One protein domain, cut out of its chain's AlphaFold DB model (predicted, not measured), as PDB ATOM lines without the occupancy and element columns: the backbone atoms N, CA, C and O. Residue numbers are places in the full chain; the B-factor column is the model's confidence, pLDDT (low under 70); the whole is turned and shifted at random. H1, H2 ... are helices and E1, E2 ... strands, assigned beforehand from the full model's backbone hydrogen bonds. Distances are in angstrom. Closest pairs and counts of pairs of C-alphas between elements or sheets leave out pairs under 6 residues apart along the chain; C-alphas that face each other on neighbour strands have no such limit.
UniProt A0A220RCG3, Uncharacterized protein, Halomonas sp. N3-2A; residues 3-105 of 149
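What this domain is: This is residues 3 to 105 of the 149 residues of an uncharacterized protein of Halomonas sp. N3-2A (UniProt A0A220RCG3). A long helix, H2, lies along a three-stranded antiparallel sheet, E1, E2 and E3, while helix H1 crosses one end of the sheet and makes a corner with H2. The short helix H3 follows E3 and sits beside the strands at that same end, and the long link of residues 47 to 63 loops round near the other end. The printed part has 103 residues, with three named helices and three named strands in the order H1 H2 E1 E2 E3 H3; the sheet's order is E1 - E2 - E3 and the class is mixed, helices and strands. It is compact, with a radius of gyration of the C-alphas of 14.4 A, and elongated in outline, spanning 41 by 23 by 20 A.

How they stand to each other: Start with H1, residues 8 to 22, and H2, residues 26 to 46: they touch, about perpendicular at 82 degrees, and their closest C-alphas, those of Arg 15 and Ser 26, are 6.2 A apart. Next look at the meander, each strand the antiparallel neighbour of the one before: E1, residues 64 to 70, E2, residues 78 to 87, and E3, residues 91 to 98. In the hairpin E1 and E2, N 66 and O 82 are within hydrogen-bond range at 3.0 A; in the hairpin E2 and E3, N 83 and O 95 are at 3.0 A. H1 and H2 on one face of this sheet make two layers, helices over strands. H2 runs along the strands, at 17 degrees to E2 on the local plane, with a height over the sheet of 9.0 A; its closest C-alphas to E2 are Ala 33 and Met 81, 6.5 A. H1 runs across the strands, at 81 degrees to E1 on the local plane. H3, residues 99 to 104, stands at the sheet's level and touches H1 at a shallow tilt of 4 degrees, the same way; their closest C-alphas, Ala 18 and Leu 100, are 7.2 A apart. In H1, H2 and H3 every O i to N i+4 pair is within hydrogen-bond range.

Where its parts are: Find C-alpha 8 at (22.190, 11.160, -21.047); from there H1 runs 20.9 A to C-alpha 22. H2 covers 30.4 A, E1 17.5 A, E2 28.0 A and E3 22.7 A. H3 ends at C-alpha 104, (0.163, -0.716, -11.866), after 8.9 A.

The domain as a whole: The C-alphas farthest apart, Gly 23 and Gly 89, are 42.7 A apart. The printed part has no cut, and its one long link joins H2 to E1. Mean pLDDT of the printed part is 83.0; look for values under 70 at residues 4, 6, 13 to 15, 17 to 27 and 74 to 75.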
ATOM      1  N   HIS A   3      20.265   7.331  -9.162       71.19
ATOM      2  CA  HIS A   3      20.896   8.478  -9.798       71.19
ATOM      3  C   HIS A   3      19.992   9.699  -9.635       71.19
ATOM      4  O   HIS A   3      18.881   9.726 -10.163       71.19
ATOM      5  N   THR A   4      20.463  10.699  -8.888       62.62
ATOM      6  CA  THR A   4      19.786  12.002  -8.713       62.62
ATOM      7  C   THR A   4      20.122  12.989  -9.830       62.62
ATOM      8  O   THR A   4      19.354  13.900 -10.104       62.62
ATOM      9  N   THR A   5      21.253  12.781 -10.504       70.75
ATOM     10  CA  THR A   5      21.677  13.489 -11.720       70.75
ATOM     11  C   THR A   5      22.105  12.452 -12.759       70.75
ATOM     12  O   THR A   5      23.300  12.193 -12.915       70.75
ATOM     13  N   PRO A   6      21.145  11.774 -13.409       61.84
ATOM     14  CA  PRO A   6      21.453  10.729 -14.375       61.84
ATOM     15  C   PRO A   6      22.088  11.303 -15.644       61.84
ATOM     16  O   PRO A   6      21.687  12.366 -16.123       61.84
ATOM     17  N   ASN A   7      23.045  10.573 -16.217       74.62
ATOM     18  CA  ASN A   7      23.669  10.941 -17.489       74.62
ATOM     19  C   ASN A   7      22.722  10.687 -18.685       74.62
ATOM     20  O   ASN A   7      21.694  10.014 -18.562       74.62
ATOM     21  N   GLY A   8      23.064  11.218 -19.866       72.38
ATOM     22  CA  GLY A   8      22.190  11.160 -21.047       72.38
ATOM     23  C   GLY A   8      21.799   9.737 -21.476       72.38
ATOM     24  O   GLY A   8      20.649   9.498 -21.841       72.38
ATOM     25  N   SER A   9      22.708   8.762 -21.356       71.81
ATOM     26  CA  SER A   9      22.429   7.367 -21.730       71.81
ATOM     27  C   SER A   9      21.531   6.645 -20.718       71.81
ATOM     28  O   SER A   9      20.732   5.789 -21.099       71.81
ATOM     29  N   GLN A  10      21.620   6.992 -19.431       72.38
ATOM     30  CA  GLN A  10      20.702   6.513 -18.394       72.38
ATOM     31  C   GLN A  10      19.303   7.094 -18.590       72.38
ATOM     32  O   GLN A  10      18.329   6.343 -18.577       72.38
ATOM     33  N   GLN A  11      19.202   8.401 -18.854       70.44
ATOM     34  CA  GLN A  11      17.923   9.050 -19.154       70.44
ATOM     35  C   GLN A  11      17.241   8.422 -20.371       70.44
ATOM     36  O   GLN A  11      16.044   8.149 -20.337       70.44
ATOM     37  N   GLN A  12      17.994   8.145 -21.435       73.19
ATOM     38  CA  GLN A  12      17.436   7.578 -22.660       73.19
ATOM     39  C   GLN A  12      16.974   6.124 -22.492       73.19
ATOM     40  O   GLN A  12      15.927   5.748 -23.027       73.19
ATOM     41  N   ARG A  13      17.688   5.319 -21.694       69.06
ATOM     42  CA  ARG A  13      17.262   3.953 -21.349       69.06
ATOM     43  C   ARG A  13      16.018   3.947 -20.462       69.06
ATOM     44  O   ARG A  13      15.072   3.238 -20.791       69.06
ATOM     45  N   ALA A  14      15.971   4.791 -19.431       67.25
ATOM     46  CA  ALA A  14      14.794   4.917 -18.570       67.25
ATOM     47  C   ALA A  14      13.561   5.407 -19.338       67.25
ATOM     48  O   ALA A  14      12.473   4.863 -19.171       67.25
ATOM     49  N   ARG A  15      13.732   6.373 -20.250       67.81
ATOM     50  CA  ARG A  15      12.657   6.817 -21.151       67.81
ATOM     51  C   ARG A  15      12.156   5.683 -22.034       67.81
ATOM     52  O   ARG A  15      10.952   5.500 -22.138       67.81
ATOM     53  N   THR A  16      13.060   4.910 -22.635       70.56
ATOM     54  CA  THR A  16      12.695   3.759 -23.480       70.56
ATOM     55  C   THR A  16      11.945   2.685 -22.694       70.56
ATOM     56  O   THR A  16      10.958   2.151 -23.192       70.56
ATOM     57  N   ALA A  17      12.382   2.381 -21.469       65.88
ATOM     58  CA  ALA A  17      11.706   1.430 -20.589       65.88
ATOM     59  C   ALA A  17      10.292   1.906 -20.243       65.88
ATOM     60  O   ALA A  17       9.325   1.167 -20.406       65.88
ATOM     61  N   ALA A  18      10.164   3.174 -19.859       61.97
ATOM     62  CA  ALA A  18       8.891   3.764 -19.489       61.97
ATOM     63  C   ALA A  18       7.915   3.842 -20.680       61.97
ATOM     64  O   ALA A  18       6.750   3.480 -20.535       61.97
ATOM     65  N   LEU A  19       8.408   4.207 -21.871       64.25
ATOM     66  CA  LEU A  19       7.652   4.187 -23.133       64.25
ATOM     67  C   LEU A  19       7.153   2.777 -23.482       64.25
ATOM     68  O   LEU A  19       5.999   2.612 -23.867       64.25
ATOM     69  N   ARG A  20       8.007   1.753 -23.340       62.19
ATOM     70  CA  ARG A  20       7.651   0.358 -23.648       62.19
ATOM     71  C   ARG A  20       6.617  -0.231 -22.696       62.19
ATOM     72  O   ARG A  20       5.815  -1.042 -23.137       62.19
ATOM     73  N   LEU A  21       6.692   0.118 -21.413       59.12
ATOM     74  CA  LEU A  21       5.943  -0.568 -20.358       59.12
ATOM     75  C   LEU A  21       4.629   0.132 -19.991       59.12
ATOM     76  O   LEU A  21       3.707  -0.541 -19.552       59.12
ATOM     77  N   SER A  22       4.515   1.448 -20.207       58.38
ATOM     78  CA  SER A  22       3.296   2.214 -19.882       58.38
ATOM     79  C   SER A  22       2.473   2.652 -21.098       58.38
ATOM     80  O   SER A  22       1.340   3.092 -20.939       58.38
ATOM     81  N   GLY A  23       3.037   2.591 -22.312       61.88
ATOM     82  CA  GLY A  23       2.407   3.142 -23.521       61.88
ATOM     83  C   GLY A  23       2.301   4.677 -23.552       61.88
ATOM     84  O   GLY A  23       1.800   5.225 -24.530       61.88
ATOM     85  N   LEU A  24       2.786   5.375 -22.517       65.75
ATOM     86  CA  LEU A  24       2.731   6.833 -22.379       65.75
ATOM     87  C   LEU A  24       3.904   7.518 -23.082       65.75
ATOM     88  O   LEU A  24       5.027   7.011 -23.079       65.75
ATOM     89  N   GLN A  25       3.693   8.724 -23.612       69.75
ATOM     90  CA  GLN A  25       4.782   9.557 -24.126       69.75
ATOM     91  C   GLN A  25       5.679  10.062 -22.987       69.75
ATOM     92  O   GLN A  25       5.224  10.345 -21.883       69.75
ATOM     93  N   SER A  26       6.974  10.283 -23.250       66.31
ATOM     94  CA  SER A  26       7.938  10.695 -22.210       66.31
ATOM     95  C   SER A  26       7.539  11.952 -21.421       66.31
ATOM     96  O   SER A  26       7.885  12.056 -20.248       66.31
ATOM     97  N   ARG A  27       6.807  12.897 -22.030       69.69
ATOM     98  CA  ARG A  27       6.290  14.090 -21.330       69.69
ATOM     99  C   ARG A  27       5.155  13.763 -20.357       69.69
ATOM    100  O   ARG A  27       5.044  14.400 -19.317       69.69
ATOM    101  N   GLU A  28       4.328  12.777 -20.686       76.25
ATOM    102  CA  GLU A  28       3.212  12.331 -19.846       76.25
ATOM    103  C   GLU A  28       3.730  11.596 -18.610       76.25
ATOM    104  O   GLU A  28       3.204  11.784 -17.521       76.25
ATOM    105  N   ILE A  29       4.826  10.850 -18.763       74.62
ATOM    106  CA  ILE A  29       5.498  10.118 -17.682       74.62
ATOM    107  C   ILE A  29       6.062  11.079 -16.632       74.62
ATOM    108  O   ILE A  29       5.845  10.884 -15.439       74.62
ATOM    109  N   GLU A  30       6.763  12.133 -17.057       76.94
ATOM    110  CA  GLU A  30       7.324  13.123 -16.129       76.94
ATOM    111  C   GLU A  30       6.227  13.915 -15.410       76.94
ATOM    112  O   GLU A  30       6.304  14.127 -14.198       76.94
ATOM    113  N   LYS A  31       5.183  14.318 -16.147       83.88
ATOM    114  CA  LYS A  31       4.025  14.998 -15.568       83.88
ATOM    115  C   LYS A  31       3.325  14.108 -14.541       83.88
ATOM    116  O   LYS A  31       3.126  14.534 -13.411       83.88
ATOM    117  N   PHE A  32       3.023  12.863 -14.905       83.50
ATOM    118  CA  PHE A  32       2.360  11.917 -14.016       83.50
ATOM    119  C   PHE A  32       3.193  11.636 -12.760       83.50
ATOM    120  O   PHE A  32       2.661  11.674 -11.655       83.50
ATOM    121  N   ALA A  33       4.503  11.412 -12.901       83.75
ATOM    122  CA  ALA A  33       5.392  11.190 -11.760       83.75
ATOM    123  C   ALA A  33       5.394  12.380 -10.791       83.75
ATOM    124  O   ALA A  33       5.370  12.198  -9.574       83.75
ATOM    125  N   ARG A  34       5.388  13.603 -11.331       87.38
ATOM    126  CA  ARG A  34       5.295  14.826 -10.535       87.38
ATOM    127  C   ARG A  34       3.947  14.934  -9.826       87.38
ATOM    128  O   ARG A  34       3.940  15.157  -8.618       87.38
ATOM    129  N   ASP A  35       2.844  14.739 -10.542       89.50
ATOM    130  CA  ASP A  35       1.487  14.820  -9.990       89.50
ATOM    131  C   ASP A  35       1.278  13.762  -8.888       89.50
ATOM    132  O   ASP A  35       0.773  14.072  -7.807       89.50
ATOM    133  N   ALA A  36       1.759  12.534  -9.106       88.38
ATOM    134  CA  ALA A  36       1.730  11.451  -8.125       88.38
ATOM    135  C   ALA A  36       2.564  11.771  -6.874       88.38
ATOM    136  O   ALA A  36       2.092  11.598  -5.746       88.38
ATOM    137  N   ALA A  37       3.787  12.282  -7.050       91.75
ATOM    138  CA  ALA A  37       4.636  12.685  -5.934       91.75
ATOM    139  C   ALA A  37       4.004  13.820  -5.117       91.75
ATOM    140  O   ALA A  37       4.040  13.788  -3.885       91.75
ATOM    141  N   MET A  38       3.387  14.795  -5.791       92.69
ATOM    142  CA  MET A  38       2.649  15.875  -5.139       92.69
ATOM    143  C   MET A  38       1.452  15.339  -4.351       92.69
ATOM    144  O   MET A  38       1.286  15.720  -3.195       92.69
ATOM    145  N   GLY A  39       0.665  14.425  -4.926       91.12
ATOM    146  CA  GLY A  39      -0.469  13.795  -4.245       91.12
ATOM    147  C   GLY A  39      -0.049  13.027  -2.988       91.12
ATOM    148  O   GLY A  39      -0.624  13.226  -1.918       91.12
ATOM    149  N   MET A  40       1.015  12.222  -3.071       90.44
ATOM    150  CA  MET A  40       1.566  11.522  -1.902       90.44
ATOM    151  C   MET A  40       2.062  12.491  -0.823       90.44
ATOM    152  O   MET A  40       1.809  12.281   0.364       90.44
ATOM    153  N   ALA A  41       2.754  13.565  -1.216       92.81
ATOM    154  CA  ALA A  41       3.233  14.575  -0.278       92.81
ATOM    155  C   ALA A  41       2.080  15.335   0.398       92.81
ATOM    156  O   ALA A  41       2.135  15.585   1.601       92.81
ATOM    157  N   GLN A  42       1.015  15.660  -0.339       93.44
ATOM    158  CA  GLN A  42      -0.188  16.280   0.219       93.44
ATOM    159  C   GLN A  42      -0.880  15.364   1.230       93.44
ATOM    160  O   GLN A  42      -1.240  15.827   2.312       93.44
ATOM    161  N   GLU A  43      -1.009  14.071   0.927       90.06
ATOM    162  CA  GLU A  43      -1.608  13.113   1.859       90.06
ATOM    163  C   GLU A  43      -0.750  12.968   3.126       90.06
ATOM    164  O   GLU A  43      -1.272  13.031   4.237       90.06
ATOM    165  N   LEU A  44       0.582  12.895   2.993       90.75
ATOM    166  CA  LEU A  44       1.507  12.925   4.136       90.75
ATOM    167  C   LEU A  44       1.289  14.164   5.020       90.75
ATOM    168  O   LEU A  44       1.201  14.045   6.245       90.75
ATOM    169  N   MET A  45       1.191  15.345   4.405       92.06
ATOM    170  CA  MET A  45       0.971  16.612   5.110       92.06
ATOM    171  C   MET A  45      -0.389  16.669   5.806       92.06
ATOM    172  O   MET A  45      -0.468  17.137   6.941       92.06
ATOM    173  N   LYS A  46      -1.447  16.160   5.167       90.50
ATOM    174  CA  LYS A  46      -2.805  16.103   5.730       90.50
ATOM    175  C   LYS A  46      -2.862  15.306   7.033       90.50
ATOM    176  O   LYS A  46      -3.608  15.672   7.936       90.50
ATOM    177  N   HIS A  47      -2.049  14.256   7.149       88.00
ATOM    178  CA  HIS A  47      -1.927  13.446   8.369       88.00
ATOM    179  C   HIS A  47      -0.884  13.975   9.363       88.00
ATOM    180  O   HIS A  47      -0.599  13.308  10.356       88.00
ATOM    181  N   GLY A  48      -0.285  15.145   9.111       89.06
ATOM    182  CA  GLY A  48       0.710  15.754  10.001       89.06
ATOM    183  C   GLY A  48       1.976  14.912  10.184       89.06
ATOM    184  O   GLY A  48       2.625  14.999  11.223       89.06
ATOM    185  N   ILE A  49       2.310  14.056   9.210       89.75
ATOM    186  CA  ILE A  49       3.457  13.144   9.318       89.75
ATOM    187  C   ILE A  49       4.786  13.907   9.173       89.75
ATOM    188  O   ILE A  49       5.661  13.727  10.027       89.75
ATOM    189  N   PRO A  50       4.984  14.740   8.129       93.44
ATOM    190  CA  PRO A  50       6.203  15.520   7.983       93.44
ATOM    191  C   PRO A  50       6.272  16.651   9.010       93.44
ATOM    192  O   PRO A  50       5.289  17.355   9.235       93.44
ATOM    193  N   ILE A  51       7.458  16.876   9.569       93.75
ATOM    194  CA  ILE A  51       7.776  18.038  10.408       93.75
ATOM    195  C   ILE A  51       8.775  18.958   9.689       93.75
ATOM    196  O   ILE A  51       9.501  18.486   8.806       93.75
ATOM    197  N   PRO A  52       8.868  20.249  10.066       93.56
ATOM    198  CA  PRO A  52       9.881  21.142   9.521       93.56
ATOM    199  C   PRO A  52      11.286  20.547   9.656       93.56
ATOM    200  O   PRO A  52      11.728  20.213  10.755       93.56
ATOM    201  N   SER A  53      12.002  20.450   8.539       89.44
ATOM    202  CA  SER A  53      13.381  19.966   8.490       89.44
ATOM    203  C   SER A  53      14.326  21.109   8.133       89.44
ATOM    204  O   SER A  53      14.010  21.956   7.302       89.44
ATOM    205  N   LYS A  54      15.525  21.107   8.726       87.12
ATOM    206  CA  LYS A  54      16.643  21.959   8.276       87.12
ATOM    207  C   LYS A  54      17.483  21.300   7.175       87.12
ATOM    208  O   LYS A  54      18.397  21.925   6.650       87.12
ATOM    209  N   ARG A  55      17.233  20.018   6.891       87.12
ATOM    210  CA  ARG A  55      18.028  19.179   5.983       87.12
ATOM    211  C   ARG A  55      17.416  19.082   4.595       87.12
ATOM    212  O   ARG A  55      18.161  18.997   3.626       87.12
ATOM    213  N   PHE A  56      16.089  19.039   4.516       89.88
ATOM    214  CA  PHE A  56      15.361  18.840   3.268       89.88
ATOM    215  C   PHE A  56      14.734  20.144   2.781       89.88
ATOM    216  O   PHE A  56      14.243  20.944   3.577       89.88
ATOM    217  N   ARG A  57      14.750  20.343   1.462       92.88
ATOM    218  CA  ARG A  57      14.083  21.472   0.809       92.88
ATOM    219  C   ARG A  57      12.558  21.271   0.876       92.88
ATOM    220  O   ARG A  57      12.092  20.195   0.516       92.88
ATOM    221  N   PRO A  58      11.770  22.269   1.300       92.56
ATOM    222  CA  PRO A  58      10.316  22.149   1.321       92.56
ATOM    223  C   PRO A  58       9.731  22.382  -0.083       92.56
ATOM    224  O   PRO A  58       9.601  23.528  -0.506       92.56
ATOM    225  N   ASP A  59       9.377  21.312  -0.803       92.38
ATOM    226  CA  ASP A  59       8.702  21.410  -2.110       92.38
ATOM    227  C   ASP A  59       7.172  21.389  -1.953       92.38
ATOM    228  O   ASP A  59       6.473  22.245  -2.490       92.38
ATOM    229  N   VAL A  60       6.641  20.437  -1.176       93.69
ATOM    230  CA  VAL A  60       5.218  20.362  -0.801       93.69
ATOM    231  C   VAL A  60       5.124  20.230   0.715       93.69
ATOM    232  O   VAL A  60       5.435  19.183   1.285       93.69
ATOM    233  N   GLY A  61       4.718  21.310   1.386       92.00
ATOM    234  CA  GLY A  61       4.782  21.381   2.845       92.00
ATOM    235  C   GLY A  61       6.222  21.192   3.332       92.00
ATOM    236  O   GLY A  61       7.103  21.947   2.935       92.00
ATOM    237  N   TYR A  62       6.473  20.175   4.159       95.19
ATOM    238  CA  TYR A  62       7.822  19.826   4.638       95.19
ATOM    239  C   TYR A  62       8.449  18.632   3.899       95.19
ATOM    240  O   TYR A  62       9.373  17.998   4.413       95.19
ATOM    241  N   VAL A  63       7.942  18.306   2.707       95.75
ATOM    242  CA  VAL A  63       8.420  17.197   1.877       95.75
ATOM    243  C   VAL A  63       9.211  17.725   0.682       95.75
ATOM    244  O   VAL A  63       8.718  18.568  -0.067       95.75
ATOM    245  N   GLN A  64      10.416  17.193   0.488       95.81
ATOM    246  CA  GLN A  64      11.228  17.353  -0.716       95.81
ATOM    247  C   GLN A  64      10.855  16.283  -1.742       95.81
ATOM    248  O   GLN A  64      10.720  15.109  -1.385       95.81
ATOM    249  N   ILE A  65      10.739  16.676  -3.008       94.56
ATOM    250  CA  ILE A  65      10.414  15.801  -4.130       94.56
ATOM    251  C   ILE A  65      11.502  15.926  -5.196       94.56
ATOM    252  O   ILE A  65      11.717  16.999  -5.753       94.56
ATOM    253  N   ASP A  66      12.128  14.805  -5.551       92.31
ATOM    254  CA  ASP A  66      13.084  14.745  -6.659       92.31
ATOM    255  C   ASP A  66      12.704  13.617  -7.626       92.31
ATOM    256  O   ASP A  66      12.396  12.498  -7.215       92.31
ATOM    257  N   MET A  67      12.742  13.887  -8.930       88.88
ATOM    258  CA  MET A  67      12.630  12.835  -9.945       88.88
ATOM    259  C   MET A  67      13.982  12.134 -10.083       88.88
ATOM    260  O   MET A  67      15.021  12.789 -10.154       88.88
ATOM    261  N   ILE A  68      13.980  10.804 -10.106       88.62
ATOM    262  CA  ILE A  68      15.196   9.984 -10.060       88.62
ATOM    263  C   ILE A  68      15.160   8.875 -11.111       88.62
ATOM    264  O   ILE A  68      14.105   8.522 -11.635       88.62
ATOM    265  N   ILE A  69      16.326   8.290 -11.389       86.19
ATOM    266  CA  ILE A  69      16.420   7.014 -12.106       86.19
ATOM    267  C   ILE A  69      16.899   5.942 -11.137       86.19
ATOM    268  O   ILE A  69      17.907   6.112 -10.443       86.19
ATOM    269  N   ILE A  70      16.163   4.837 -11.101       86.62
ATOM    270  CA  ILE A  70      16.448   3.667 -10.282       86.62
ATOM    271  C   ILE A  70      17.014   2.593 -11.210       86.62
ATOM    272  O   ILE A  70      16.360   2.164 -12.151       86.62
ATOM    273  N   GLU A  71      18.254   2.183 -10.963       83.88
ATOM    274  CA  GLU A  71      18.937   1.143 -11.735       83.88
ATOM    275  C   GLU A  71      19.293  -0.008 -10.793       83.88
ATOM    276  O   GLU A  71      20.129   0.153  -9.900       83.88
ATOM    277  N   GLU A  72      18.660  -1.169 -10.940       79.31
ATOM    278  CA  GLU A  72      19.031  -2.369 -10.184       79.31
ATOM    279  C   GLU A  72      19.972  -3.240 -11.017       79.31
ATOM    280  O   GLU A  72      20.041  -3.117 -12.235       79.31
ATOM    281  N   LYS A  73      20.751  -4.111 -10.363       71.25
ATOM    282  CA  LYS A  73      21.853  -4.843 -11.021       71.25
ATOM    283  C   LYS A  73      21.422  -5.670 -12.240       71.25
ATOM    284  O   LYS A  73      22.256  -5.935 -13.097       71.25
ATOM    285  N   VAL A  74      20.169  -6.116 -12.275       67.06
ATOM    286  CA  VAL A  74      19.630  -7.035 -13.291       67.06
ATOM    287  C   VAL A  74      18.419  -6.467 -14.027       67.06
ATOM    288  O   VAL A  74      17.877  -7.136 -14.901       67.06
ATOM    289  N   THR A  75      17.983  -5.254 -13.684       68.44
ATOM    290  CA  THR A  75      16.803  -4.634 -14.288       68.44
ATOM    291  C   THR A  75      17.210  -3.503 -15.217       68.44
ATOM    292  O   THR A  75      18.324  -2.974 -15.170       68.44
ATOM    293  N   THR A  76      16.291  -3.135 -16.103       76.38
ATOM    294  CA  THR A  76      16.479  -1.934 -16.914       76.38
ATOM    295  C   THR A  76      16.390  -0.712 -15.991       76.38
ATOM    296  O   THR A  76      15.618  -0.743 -15.036       76.38
ATOM    297  N   PRO A  77      17.160   0.366 -16.234       80.06
ATOM    298  CA  PRO A  77      16.947   1.620 -15.528       80.06
ATOM    299  C   PRO A  77      15.499   2.081 -15.684       80.06
ATOM    300  O   PRO A  77      14.976   2.108 -16.798       80.06
ATOM    301  N   GLU A  78      14.880   2.483 -14.585       81.88
ATOM    302  CA  GLU A  78      13.479   2.886 -14.545       81.88
ATOM    303  C   GLU A  78      13.332   4.291 -13.962       81.88
ATOM    304  O   GLU A  78      14.100   4.685 -13.073       81.88
ATOM    305  N   PRO A  79      12.360   5.080 -14.450       85.06
ATOM    306  CA  PRO A  79      12.019   6.333 -13.803       85.06
ATOM    307  C   PRO A  79      11.426   6.065 -12.419       85.06
ATOM    308  O   PRO A  79      10.674   5.114 -12.199       85.06
ATOM    309  N   GLY A  80      11.737   6.947 -11.484       89.38
ATOM    310  CA  GLY A  80      11.168   6.925 -10.153       89.38
ATOM    311  C   GLY A  80      11.028   8.321  -9.579       89.38
ATOM    312  O   GLY A  80      11.507   9.313 -10.131       89.38
ATOM    313  N   MET A  81      10.386   8.376  -8.426       92.25
ATOM    314  CA  MET A  81      10.223   9.587  -7.639       92.25
ATOM    315  C   MET A  81      10.782   9.362  -6.242       92.25
ATOM    316  O   MET A  81      10.613   8.298  -5.642       92.25
ATOM    317  N   ARG A  82      11.474  10.371  -5.725       93.81
ATOM    318  CA  ARG A  82      12.006  10.395  -4.373       93.81
ATOM    319  C   ARG A  82      11.227  11.390  -3.534       93.81
ATOM    320  O   ARG A  82      11.122  12.547  -3.919       93.81
ATOM    321  N   LEU A  83      10.754  10.946  -2.372       94.44
ATOM    322  CA  LEU A  83      10.154  11.804  -1.352       94.44
ATOM    323  C   LEU A  83      11.046  11.783  -0.111       94.44
ATOM    324  O   LEU A  83      11.351  10.701   0.399       94.44
ATOM    325  N   GLN A  84      11.473  12.950   0.374       95.19
ATOM    326  CA  GLN A  84      12.307  13.071   1.577       95.19
ATOM    327  C   GLN A  84      11.712  14.066   2.565       95.19
ATOM    328  O   GLN A  84      11.318  15.163   2.187       95.19
ATOM    329  N   PHE A  85      11.647  13.687   3.835       95.00
ATOM    330  CA  PHE A  85      11.119  14.538   4.901       95.00
ATOM    331  C   PHE A  85      11.618  14.066   6.265       95.00
ATOM    332  O   PHE A  85      12.186  12.978   6.395       95.00
ATOM    333  N   GLU A  86      11.417  14.881   7.295       93.94
ATOM    334  CA  GLU A  86      11.627  14.465   8.682       93.94
ATOM    335  C   GLU A  86      10.303  14.144   9.364       93.94
ATOM    336  O   GLU A  86       9.267  14.715   9.038       93.94
ATOM    337  N   VAL A  87      10.358  13.236  10.334       91.44
ATOM    338  CA  VAL A  87       9.273  12.941  11.270       91.44
ATOM    339  C   VAL A  87       9.771  13.126  12.702       91.44
ATOM    340  O   VAL A  87      10.981  13.176  12.964       91.44
ATOM    341  N   GLU A  88       8.834  13.191  13.647       86.44
ATOM    342  CA  GLU A  88       9.121  13.317  15.078       86.44
ATOM    343  C   GLU A  88      10.214  12.361  15.577       86.44
ATOM    344  O   GLU A  88      10.312  11.200  15.169       86.44
ATOM    345  N   GLY A  89      11.014  12.832  16.535       83.94
ATOM    346  CA  GLY A  89      12.144  12.075  17.072       83.94
ATOM    347  C   GLY A  89      13.403  12.163  16.208       83.94
ATOM    348  O   GLY A  89      14.248  11.268  16.285       83.94
ATOM    349  N   ASN A  90      13.548  13.224  15.405       83.38
ATOM    350  CA  ASN A  90      14.707  13.487  14.544       83.38
ATOM    351  C   ASN A  90      15.011  12.282  13.637       83.38
ATOM    352  O   ASN A  90      16.115  11.715  13.639       83.38
ATOM    353  N   MET A  91      13.983  11.800  12.938       87.75
ATOM    354  CA  MET A  91      14.091  10.693  11.990       87.75
ATOM    355  C   MET A  91      13.863  11.222  10.581       87.75
ATOM    356  O   MET A  91      12.804  11.757  10.282       87.75
ATOM    357  N   GLY A  92      14.863  11.060   9.716       90.50
ATOM    358  CA  GLY A  92      14.708  11.315   8.288       90.50
ATOM    359  C   GLY A  92      14.081  10.108   7.601       90.50
ATOM    360  O   GLY A  92      14.480   8.973   7.865       90.50
ATOM    361  N   VAL A  93      13.131  10.365   6.713       90.56
ATOM    362  CA  VAL A  93      12.471   9.375   5.866       90.56
ATOM    363  C   VAL A  93      12.842   9.662   4.415       90.56
ATOM    364  O   VAL A  93      12.969  10.813   3.997       90.56
ATOM    365  N   THR A  94      13.090   8.610   3.640       92.75
ATOM    366  CA  THR A  94      13.337   8.709   2.199       92.75
ATOM    367  C   THR A  94      12.648   7.545   1.511       92.75
ATOM    368  O   THR A  94      13.025   6.394   1.723       92.75
ATOM    369  N   PHE A  95      11.657   7.850   0.680       91.19
ATOM    370  CA  PHE A  95      11.040   6.880  -0.216       91.19
ATOM    371  C   PHE A  95      11.631   7.041  -1.601       91.19
ATOM    372  O   PHE A  95      11.715   8.159  -2.097       91.19
ATOM    373  N   ASN A  96      12.021   5.932  -2.218       91.88
ATOM    374  CA  ASN A  96      12.278   5.870  -3.649       91.88
ATOM    375  C   ASN A  96      11.189   4.976  -4.227       91.88
ATOM    376  O   ASN A  96      11.150   3.786  -3.923       91.88
ATOM    377  N   VAL A  97      10.286   5.571  -4.991       90.25
ATOM    378  CA  VAL A  97       9.139   4.894  -5.588       90.25
ATOM    379  C   VAL A  97       9.453   4.688  -7.060       90.25
ATOM    380  O   VAL A  97       9.726   5.656  -7.775       90.25
ATOM    381  N   LYS A  98       9.447   3.433  -7.509       88.81
ATOM    382  CA  LYS A  98       9.530   3.108  -8.933       88.81
ATOM    383  C   LYS A  98       8.213   3.485  -9.588       88.81
ATOM    384  O   LYS A  98       7.144   3.106  -9.118       88.81
ATOM    385  N   LEU A  99       8.290   4.256 -10.664       85.81
ATOM    386  CA  LEU A  99       7.097   4.812 -11.285       85.81
ATOM    387  C   LEU A  99       6.221   3.733 -11.923       85.81
ATOM    388  O   LEU A  99       5.004   3.844 -11.887       85.81
ATOM    389  N   LEU A 100       6.838   2.699 -12.498       83.31
ATOM    390  CA  LEU A 100       6.118   1.621 -13.173       83.31
ATOM    391  C   LEU A 100       5.365   0.730 -12.182       83.31
ATOM    392  O   LEU A 100       4.204   0.427 -12.418       83.31
ATOM    393  N   GLU A 101       5.984   0.393 -11.047       85.94
ATOM    394  CA  GLU A 101       5.308  -0.331  -9.959       85.94
ATOM    395  C   GLU A 101       4.153   0.494  -9.373       85.94
ATOM    396  O   GLU A 101       3.090  -0.037  -9.076       85.94
ATOM    397  N   PHE A 102       4.338   1.811  -9.246       87.25
ATOM    398  CA  PHE A 102       3.274   2.701  -8.790       87.25
ATOM    399  C   PHE A 102       2.116   2.803  -9.792       87.25
ATOM    400  O   PHE A 102       0.970   2.905  -9.377       87.25
ATOM    401  N   LEU A 103       2.403   2.809 -11.097       84.62
ATOM    402  CA  LEU A 103       1.393   2.921 -12.155       84.62
ATOM    403  C   LEU A 103       0.457   1.710 -12.227       84.62
ATOM    404  O   LEU A 103      -0.686   1.878 -12.646       84.62
ATOM    405  N   ASP A 104       0.937   0.530 -11.839       86.69
ATOM    406  CA  ASP A 104       0.163  -0.716 -11.866       86.69
ATOM    407  C   ASP A 104      -1.002  -0.690 -10.856       86.69
ATOM    408  O   ASP A 104      -2.138  -1.006 -11.204       86.69
ATOM    409  N   ASP A 105      -0.747  -0.214  -9.630       86.81
ATOM    410  CA  ASP A 105      -1.778   0.005  -8.605       86.81
ATOM    411  C   ASP A 105      -1.429   1.191  -7.678       86.81
ATOM    412  O   ASP A 105      -0.904   1.000  -6.574       86.81
TER     413      ASP A 105